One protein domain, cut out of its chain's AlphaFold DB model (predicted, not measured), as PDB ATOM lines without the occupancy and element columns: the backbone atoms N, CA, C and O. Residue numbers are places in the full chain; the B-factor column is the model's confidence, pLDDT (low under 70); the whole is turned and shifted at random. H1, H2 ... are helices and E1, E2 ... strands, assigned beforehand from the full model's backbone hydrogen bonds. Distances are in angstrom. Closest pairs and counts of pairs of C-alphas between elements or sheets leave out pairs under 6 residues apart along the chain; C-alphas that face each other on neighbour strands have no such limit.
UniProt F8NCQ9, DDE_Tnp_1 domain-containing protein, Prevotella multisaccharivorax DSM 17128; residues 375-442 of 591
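What this domain is: This is residues 375 to 442 of the 591 residues of the protein "DDE_Tnp_1 domain-containing protein" of Prevotella multisaccharivorax DSM 17128 (UniProt F8NCQ9). One long helix, H1, runs along a rod, and the printed part folds back beside it: the two-stranded hairpin E1 E2 packs by H1's residues 385 to 398, H3 by 377 to 381, with H2 off to one side. The 68 printed residues hold three named helices and two antiparallel strands, in the order H1 H2 E1 E2 H3, a mixed class. The whole is only just compact, close to loose: radius of gyration of the C-alphas 12.6 A, spans 39 by 17 by 17 A.

Where its parts are: H1, residues 375 to 398, begins at C-alpha (9.855, -23.090, -20.132) and is 34.8 A long. H2 is 405 to 411, E1 415 to 419, E2 425 to 430. H3, 432 to 440, ends at (3.910, -13.585, -23.315).

How they stand to each other: In the hairpin, N 416 and O 429 are 2.8 A apart. The closest C-alphas of H1 and E2, Leu 396 and Val 425, are 5.2 A apart. H1, with residues 377 to 381 alone, touches H3 at a shallow tilt of 22 degrees, opposite ways; C-alphas 378 and 439 are closest, 6.6 A. H2 and H3 are apart. In H1, H2 and H3 every O i to N i+4 pair is within hydrogen-bond range.

The domain as a whole: C-alphas 375 and 421 are farthest apart, 40.9 A. The printed part has no cut and no long link; no printed residue is under 70 in pLDDT.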
ATOM      1  N   SER A 375       8.567 -22.640 -19.590       92.81
ATOM      2  CA  SER A 375       9.855 -23.090 -20.132       92.81
ATOM      3  C   SER A 375       9.682 -24.141 -21.233       92.81
ATOM      4  O   SER A 375      10.206 -23.965 -22.331       92.81
ATOM      5  N   GLU A 376       8.869 -25.176 -21.000       93.62
ATOM      6  CA  GLU A 376       8.538 -26.185 -22.017       93.62
ATOM      7  C   GLU A 376       7.869 -25.555 -23.247       93.62
ATOM      8  O   GLU A 376       8.202 -25.868 -24.392       93.62
ATOM      9  N   GLY A 377       6.933 -24.629 -23.022       92.94
ATOM     10  CA  GLY A 377       6.269 -23.885 -24.084       92.94
ATOM     11  C   GLY A 377       7.239 -23.065 -24.935       92.94
ATOM     12  O   GLY A 377       7.061 -22.994 -26.149       92.94
ATOM     13  N   GLN A 378       8.271 -22.484 -24.320       93.69
ATOM     14  CA  GLN A 378       9.282 -21.698 -25.020       93.69
ATOM     15  C   GLN A 378      10.120 -22.585 -25.941       93.69
ATOM     16  O   GLN A 378      10.206 -22.291 -27.131       93.69
ATOM     17  N   ILE A 379      10.606 -23.726 -25.436       94.25
ATOM     18  CA  ILE A 379      11.316 -24.730 -26.245       94.25
ATOM     19  C   ILE A 379      10.456 -25.152 -27.445       94.25
ATOM     20  O   ILE A 379      10.933 -25.169 -28.577       94.25
ATOM     21  N   ASN A 380       9.169 -25.433 -27.223       93.75
ATOM     22  CA  ASN A 380       8.252 -25.839 -28.289       93.75
ATOM     23  C   ASN A 380       8.051 -24.751 -29.357       93.75
ATOM     24  O   ASN A 380       7.945 -25.066 -30.544       93.75
ATOM     25  N   ILE A 381       7.980 -23.476 -28.961       92.88
ATOM     26  CA  ILE A 381       7.891 -22.361 -29.912       92.88
ATOM     27  C   ILE A 381       9.196 -22.228 -30.696       92.88
ATOM     28  O   ILE A 381       9.134 -22.096 -31.917       92.88
ATOM     29  N   ASP A 382      10.348 -22.298 -30.036       93.62
ATOM     30  CA  ASP A 382      11.651 -22.168 -30.693       93.62
ATOM     31  C   ASP A 382      11.884 -23.317 -31.688       93.62
ATOM     32  O   ASP A 382      12.230 -23.072 -32.843       93.62
ATOM     33  N   MET A 383      11.560 -24.559 -31.305       94.12
ATOM     34  CA  MET A 383      11.557 -25.712 -32.213       94.12
ATOM     35  C   MET A 383      10.623 -25.504 -33.410       94.12
ATOM     36  O   MET A 383      10.974 -25.845 -34.540       94.12
ATOM     37  N   LYS A 384       9.431 -24.937 -33.188       93.56
ATOM     38  CA  LYS A 384       8.482 -24.634 -34.266       93.56
ATOM     39  C   LYS A 384       9.027 -23.568 -35.218       93.56
ATOM     40  O   LYS A 384       8.869 -23.715 -36.427       93.56
ATOM     41  N   VAL A 385       9.644 -22.509 -34.695       94.81
ATOM     42  CA  VAL A 385      10.272 -21.450 -35.501       94.81
ATOM     43  C   VAL A 385      11.399 -22.034 -36.347       94.81
ATOM     44  O   VAL A 385      11.425 -21.799 -37.554       94.81
ATOM     45  N   GLU A 386      12.279 -22.838 -35.755       95.44
ATOM     46  CA  GLU A 386      13.419 -23.417 -36.469       95.44
ATOM     47  C   GLU A 386      12.989 -24.459 -37.511       95.44
ATOM     48  O   GLU A 386      13.501 -24.474 -38.631       95.44
ATOM     49  N   GLY A 387      11.977 -25.274 -37.197       94.62
ATOM     50  CA  GLY A 387      11.381 -26.211 -38.151       94.62
ATOM     51  C   GLY A 387      10.747 -25.502 -39.352       94.62
ATOM     52  O   GLY A 387      11.012 -25.868 -40.495       94.62
ATOM     53  N   GLN A 388       9.959 -24.445 -39.113       94.31
ATOM     54  CA  GLN A 388       9.370 -23.635 -40.187       94.31
ATOM     55  C   GLN A 388      10.439 -22.936 -41.033       94.31
ATOM     56  O   GLN A 388      10.351 -22.968 -42.260       94.31
ATOM     57  N   ARG A 389      11.462 -22.352 -40.394       95.50
ATOM     58  CA  ARG A 389      12.606 -21.729 -41.072       95.50
ATOM     59  C   ARG A 389      13.320 -22.723 -41.980       95.50
ATOM     60  O   ARG A 389      13.539 -22.415 -43.145       95.50
ATOM     61  N   SER A 390      13.647 -23.908 -41.466       93.94
ATOM     62  CA  SER A 390      14.337 -24.956 -42.226       93.94
ATOM     63  C   SER A 390      13.549 -25.378 -43.469       93.94
ATOM     64  O   SER A 390      14.126 -25.545 -44.540       93.94
ATOM     65  N   CYS A 391      12.225 -25.518 -43.354       92.50
ATOM     66  CA  CYS A 391      11.363 -25.836 -44.492       92.50
ATOM     67  C   CYS A 391      11.289 -24.687 -45.514       92.50
ATOM     68  O   CYS A 391      11.446 -24.935 -46.705       92.50
ATOM     69  N   LEU A 392      11.104 -23.436 -45.071       92.44
ATOM     70  CA  LEU A 392      11.069 -22.274 -45.973       92.44
ATOM     71  C   LEU A 392      12.405 -22.044 -46.685       92.44
ATOM     72  O   LEU A 392      12.415 -21.653 -47.850       92.44
ATOM     73  N   GLN A 393      13.523 -22.302 -46.002       93.06
ATOM     74  CA  GLN A 393      14.861 -22.201 -46.579       93.06
ATOM     75  C   GLN A 393      15.053 -23.211 -47.715       93.06
ATOM     76  O   GLN A 393      15.504 -22.831 -48.791       93.06
ATOM     77  N   LYS A 394      14.631 -24.467 -47.520       92.38
ATOM     78  CA  LYS A 394      14.644 -25.480 -48.588       92.38
ATOM     79  C   LYS A 394      13.762 -25.080 -49.768       92.38
ATOM     80  O   LYS A 394      14.222 -25.099 -50.899       92.38
ATOM     81  N   MET A 395      12.537 -24.617 -49.504       91.00
ATOM     82  CA  MET A 395      11.634 -24.138 -50.561       91.00
ATOM     83  C   MET A 395      12.236 -22.983 -51.377       91.00
ATOM     84  O   MET A 395      12.013 -22.900 -52.585       91.00
ATOM     85  N   LEU A 396      13.000 -22.098 -50.728       91.94
ATOM     86  CA  LEU A 396      13.720 -20.998 -51.374       91.94
ATOM     87  C   LEU A 396      14.894 -21.497 -52.239       91.94
ATOM     88  O   LEU A 396      15.087 -20.997 -53.348       91.94
ATOM     89  N   GLU A 397      15.672 -22.464 -51.746       91.69
ATOM     90  CA  GLU A 397      16.841 -23.037 -52.435       91.69
ATOM     91  C   GLU A 397      16.440 -23.890 -53.644       91.69
ATOM     92  O   GLU A 397      16.951 -23.687 -54.750       91.69
ATOM     93  N   ASP A 398      15.475 -24.784 -53.447       91.56
ATOM     94  CA  ASP A 398      15.013 -25.748 -54.447       91.56
ATOM     95  C   ASP A 398      14.016 -25.132 -55.446       91.56
ATOM     96  O   ASP A 398      13.679 -25.748 -56.460       91.56
ATOM     97  N   LYS A 399      13.566 -23.891 -55.193       85.50
ATOM     98  CA  LYS A 399      12.500 -23.202 -55.942       85.50
ATOM     99  C   LYS A 399      11.244 -24.067 -56.048       85.50
ATOM    100  O   LYS A 399      10.647 -24.181 -57.117       85.50
ATOM    101  N   GLU A 400      10.854 -24.678 -54.935       86.31
ATOM    102  CA  GLU A 400       9.612 -25.443 -54.860       86.31
ATOM    103  C   GLU A 400       8.402 -24.505 -54.906       86.31
ATOM    104  O   GLU A 400       8.422 -23.390 -54.369       86.31
ATOM    105  N   GLU A 401       7.332 -24.955 -55.562       87.31
ATOM    106  CA  GLU A 401       6.065 -24.234 -55.548       87.31
ATOM    107  C   GLU A 401       5.499 -24.248 -54.122       87.31
ATOM    108  O   GLU A 401       5.316 -25.306 -53.513       87.31
ATOM    109  N   ALA A 402       5.236 -23.064 -53.569       87.00
ATOM    110  CA  ALA A 402       4.677 -22.947 -52.235       87.00
ATOM    111  C   ALA A 402       3.257 -23.538 -52.194       87.00
ATOM    112  O   ALA A 402       2.495 -23.394 -53.162       87.00
ATOM    113  N   PRO A 403       2.856 -24.139 -51.059       88.25
ATOM    114  CA  PRO A 403       1.519 -24.687 -50.897       88.25
ATOM    115  C   PRO A 403       0.459 -23.585 -51.005       88.25
ATOM    116  O   PRO A 403       0.770 -22.390 -51.046       88.25
ATOM    117  N   ASP A 404      -0.811 -23.982 -51.051       89.12
ATOM    118  CA  ASP A 404      -1.930 -23.041 -51.078       89.12
ATOM    119  C   ASP A 404      -1.892 -22.060 -49.888       89.12
ATOM    120  O   ASP A 404      -1.276 -22.316 -48.849       89.12
ATOM    121  N   ASP A 405      -2.546 -20.910 -50.043       86.62
ATOM    122  CA  ASP A 405      -2.463 -19.805 -49.081       86.62
ATOM    123  C   ASP A 405      -2.938 -20.194 -47.669       86.62
ATOM    124  O   ASP A 405      -2.455 -19.626 -46.682       86.62
ATOM    125  N   ASP A 406      -3.872 -21.142 -47.548       86.44
ATOM    126  CA  ASP A 406      -4.386 -21.591 -46.253       86.44
ATOM    127  C   ASP A 406      -3.364 -22.480 -45.544       86.44
ATOM    128  O   ASP A 406      -3.071 -22.271 -44.360       86.44
ATOM    129  N   THR A 407      -2.761 -23.417 -46.276       87.94
ATOM    130  CA  THR A 407      -1.644 -24.229 -45.783       87.94
ATOM    131  C   THR A 407      -0.462 -23.342 -45.399       87.94
ATOM    132  O   THR A 407       0.088 -23.492 -44.308       87.94
ATOM    133  N   LEU A 408      -0.131 -22.338 -46.217       88.06
ATOM    134  CA  LEU A 408       0.969 -21.416 -45.942       88.06
ATOM    135  C   LEU A 408       0.760 -20.650 -44.623       88.06
ATOM    136  O   LEU A 408       1.633 -20.628 -43.754       88.06
ATOM    137  N   LYS A 409      -0.436 -20.081 -44.420       87.94
ATOM    138  CA  LYS A 409      -0.797 -19.364 -43.181       87.94
ATOM    139  C   LYS A 409      -0.787 -20.258 -41.946       87.94
ATOM    140  O   LYS A 409      -0.511 -19.778 -40.842       87.94
ATOM    141  N   LYS A 410      -1.150 -21.530 -42.101       87.62
ATOM    142  CA  LYS A 410      -1.268 -22.488 -41.001       87.62
ATOM    143  C   LYS A 410       0.093 -23.053 -40.600       87.62
ATOM    144  O   LYS A 410       0.449 -22.998 -39.418       87.62
ATOM    145  N   ASP A 411       0.847 -23.543 -41.573       89.31
ATOM    146  CA  ASP A 411       2.048 -24.337 -41.337       89.31
ATOM    147  C   ASP A 411       3.299 -23.466 -41.209       89.31
ATOM    148  O   ASP A 411       4.196 -23.838 -40.459       89.31
ATOM    149  N   PHE A 412       3.310 -22.259 -41.796       92.50
ATOM    150  CA  PHE A 412       4.405 -21.273 -41.701       92.50
ATOM    151  C   PHE A 412       4.021 -20.034 -40.900       92.50
ATOM    152  O   PHE A 412       4.516 -18.930 -41.101       92.50
ATOM    153  N   CYS A 413       3.113 -20.225 -39.951       90.38
ATOM    154  CA  CYS A 413       2.445 -19.134 -39.273       90.38
ATOM    155  C   CYS A 413       3.371 -18.191 -38.475       90.38
ATOM    156  O   CYS A 413       2.866 -17.172 -38.015       90.38
ATOM    157  N   MET A 414       4.638 -18.542 -38.212       92.94
ATOM    158  CA  MET A 414       5.608 -17.699 -37.490       92.94
ATOM    159  C   MET A 414       6.427 -16.788 -38.410       92.94
ATOM    160  O   MET A 414       7.257 -16.025 -37.917       92.94
ATOM    161  N   PHE A 415       6.200 -16.854 -39.720       94.31
ATOM    162  CA  PHE A 415       6.922 -16.077 -40.716       94.31
ATOM    163  C   PHE A 415       5.956 -15.330 -41.631       94.31
ATOM    164  O   PHE A 415       4.894 -15.837 -41.990       94.31
ATOM    165  N   ASP A 416       6.363 -14.134 -42.035       92.81
ATOM    166  CA  ASP A 416       5.741 -13.396 -43.121       92.81
ATOM    167  C   ASP A 416       6.479 -13.776 -44.413       92.81
ATOM    168  O   ASP A 416       7.642 -13.420 -44.615       92.81
ATOM    169  N   VAL A 417       5.824 -14.573 -45.259       92.81
ATOM    170  CA  VAL A 417       6.418 -15.177 -46.464       92.81
ATOM    171  C   VAL A 417       6.003 -14.389 -47.707       92.81
ATOM    172  O   VAL A 417       4.817 -14.131 -47.918       92.81
ATOM    173  N   LYS A 418       6.969 -14.021 -48.556       92.38
ATOM    174  CA  LYS A 418       6.743 -13.339 -49.840       92.38
ATOM    175  C   LYS A 418       6.949 -14.312 -50.998       92.38
ATOM    176  O   LYS A 418       7.997 -14.954 -51.084       92.38
ATOM    177  N   LEU A 419       5.967 -14.375 -51.898       92.81
ATOM    178  CA  LEU A 419       5.948 -15.279 -53.052       92.81
ATOM    179  C   LEU A 419       6.080 -14.519 -54.383       92.81
ATOM    180  O   LEU A 419       5.679 -13.356 -54.479       92.81
ATOM    181  N   ASP A 420       6.617 -15.176 -55.414       90.44
ATOM    182  CA  ASP A 420       6.656 -14.662 -56.790       90.44
ATOM    183  C   ASP A 420       5.344 -14.927 -57.568       90.44
ATOM    184  O   ASP A 420       4.387 -15.516 -57.060       90.44
ATOM    185  N   LYS A 421       5.291 -14.512 -58.845       87.38
ATOM    186  CA  LYS A 421       4.129 -14.765 -59.728       87.38
ATOM    187  C   LYS A 421       3.893 -16.252 -60.030       87.38
ATOM    188  O   LYS A 421       2.818 -16.598 -60.508       87.38
ATOM    189  N   LYS A 422       4.894 -17.103 -59.806       86.44
ATOM    190  CA  LYS A 422       4.860 -18.558 -59.984       86.44
ATOM    191  C   LYS A 422       4.722 -19.297 -58.640       86.44
ATOM    192  O   LYS A 422       4.887 -20.507 -58.615       86.44
ATOM    193  N   ARG A 423       4.405 -18.580 -57.551       88.69
ATOM    194  CA  ARG A 423       4.268 -19.085 -56.175       88.69
ATOM    195  C   ARG A 423       5.542 -19.679 -55.557       88.69
ATOM    196  O   ARG A 423       5.439 -20.410 -54.581       88.69
ATOM    197  N   HIS A 424       6.737 -19.338 -56.025       90.19
ATOM    198  CA  HIS A 424       7.971 -19.688 -55.314       90.19
ATOM    199  C   HIS A 424       8.237 -18.708 -54.173       90.19
ATOM    200  O   HIS A 424       7.956 -17.511 -54.293       90.19
ATOM    201  N   VAL A 425       8.827 -19.199 -53.085       89.44
ATOM    202  CA  VAL A 425       9.292 -18.351 -51.981       89.44
ATOM    203  C   VAL A 425      10.432 -17.458 -52.475       89.44
ATOM    204  O   VAL A 425      11.412 -17.952 -53.017       89.44
ATOM    205  N   ILE A 426      10.308 -16.138 -52.299       90.88
ATOM    206  CA  ILE A 426      11.377 -15.164 -52.601       90.88
ATOM    207  C   ILE A 426      12.140 -14.802 -51.328       90.88
ATOM    208  O   ILE A 426      13.356 -14.643 -51.329       90.88
ATOM    209  N   SER A 427      11.402 -14.580 -50.243       91.81
ATOM    210  CA  SER A 427      11.950 -14.186 -48.947       91.81
ATOM    211  C   SER A 427      10.935 -14.480 -47.854       91.81
ATOM    212  O   SER A 427       9.731 -14.565 -48.110       91.81
ATOM    213  N   PHE A 428      11.424 -14.621 -46.631       94.25
ATOM    214  CA  PHE A 428      10.595 -14.779 -45.452       94.25
ATOM    215  C   PHE A 428      11.245 -14.057 -44.275       94.25
ATOM    216  O   PHE A 428      12.464 -14.084 -44.108       94.25
ATOM    217  N   GLU A 429      10.429 -13.408 -43.454       95.00
ATOM    218  CA  GLU A 429      10.877 -12.686 -42.263       95.00
ATOM    219  C   GLU A 429      10.152 -13.236 -41.037       95.00
ATOM    220  O   GLU A 429       8.975 -13.590 -41.104       95.00
ATOM    221  N   LYS A 430      10.862 -13.366 -39.909       94.81
ATOM    222  CA  LYS A 430      10.248 -13.851 -38.670       94.81
ATOM    223  C   LYS A 430       9.223 -12.823 -38.200       94.81
ATOM    224  O   LYS A 430       9.549 -11.653 -38.011       94.81
ATOM    225  N   ASN A 431       7.998 -13.271 -37.950       93.56
ATOM    226  CA  ASN A 431       6.947 -12.424 -37.410       93.56
ATOM    227  C   ASN A 431       7.187 -12.218 -35.903       93.56
ATOM    228  O   ASN A 431       6.657 -12.947 -35.059       93.56
ATOM    229  N   GLU A 432       8.026 -11.234 -35.567       93.75
ATOM    230  CA  GLU A 432       8.438 -10.958 -34.183       93.75
ATOM    231  C   GLU A 432       7.256 -10.616 -33.277       93.75
ATOM    232  O   GLU A 432       7.208 -11.039 -32.123       93.75
ATOM    233  N   LYS A 433       6.246  -9.921 -33.810       91.38
ATOM    234  CA  LYS A 433       5.025  -9.614 -33.062       91.38
ATOM    235  C   LYS A 433       4.340 -10.892 -32.582       91.38
ATOM    236  O   LYS A 433       4.078 -11.043 -31.395       91.38
ATOM    237  N   LYS A 434       4.090 -11.838 -33.490       89.88
ATOM    238  CA  LYS A 434       3.415 -13.095 -33.158       89.88
ATOM    239  C   LYS A 434       4.253 -13.995 -32.255       89.88
ATOM    240  O   LYS A 434       3.691 -14.687 -31.403       89.88
ATOM    241  N   TYR A 435       5.571 -13.992 -32.436       91.38
ATOM    242  CA  TYR A 435       6.503 -14.695 -31.557       91.38
ATOM    243  C   TYR A 435       6.411 -14.155 -30.123       91.38
ATOM    244  O   TYR A 435       6.114 -14.918 -29.203       91.38
ATOM    245  N   ASN A 436       6.534 -12.836 -29.950       90.69
ATOM    246  CA  ASN A 436       6.458 -12.174 -28.646       90.69
ATOM    247  C   ASN A 436       5.074 -12.319 -27.996       90.69
ATOM    248  O   ASN A 436       4.985 -12.651 -26.814       90.69
ATOM    249  N   ASP A 437       3.992 -12.170 -28.768       89.38
ATOM    250  CA  ASP A 437       2.624 -12.406 -28.292       89.38
ATOM    251  C   ASP A 437       2.442 -13.846 -27.789       89.38
ATOM    252  O   ASP A 437       1.786 -14.083 -26.774       89.38
ATOM    253  N   SER A 438       3.047 -14.822 -28.474       89.25
ATOM    254  CA  SER A 438       2.981 -16.226 -28.064       89.25
ATOM    255  C   SER A 438       3.779 -16.472 -26.783       89.25
ATOM    256  O   SER A 438       3.242 -17.093 -25.867       89.25
ATOM    257  N   LEU A 439       5.011 -15.948 -26.687       90.56
ATOM    258  CA  LEU A 439       5.870 -16.060 -25.500       90.56
ATOM    259  C   LEU A 439       5.217 -15.459 -24.254       90.56
ATOM    260  O   LEU A 439       5.260 -16.050 -23.174       90.56
ATOM    261  N   ARG A 440       4.576 -14.300 -24.406       90.88
ATOM    262  CA  ARG A 440       3.910 -13.585 -23.315       90.88
ATOM    263  C   ARG A 440       2.845 -14.432 -22.622       90.88
ATOM    264  O   ARG A 440       2.748 -14.425 -21.397       90.88
ATOM    265  N   LEU A 441       2.065 -15.178 -23.403       92.94
ATOM    266  CA  LEU A 441       0.947 -15.990 -22.918       92.94
ATOM    267  C   LEU A 441       1.375 -17.371 -22.386       92.94
ATOM    268  O   LEU A 441       0.532 -18.102 -21.858       92.94
ATOM    269  N   LEU A 442       2.650 -17.753 -22.525       93.31
ATOM    270  CA  LEU A 442       3.147 -19.059 -22.093       93.31
ATOM    271  C   LEU A 442       3.104 -19.242 -20.575       93.31
ATOM    272  O   LEU A 442       3.381 -18.329 -19.796       93.31
TER     273      LEU A 442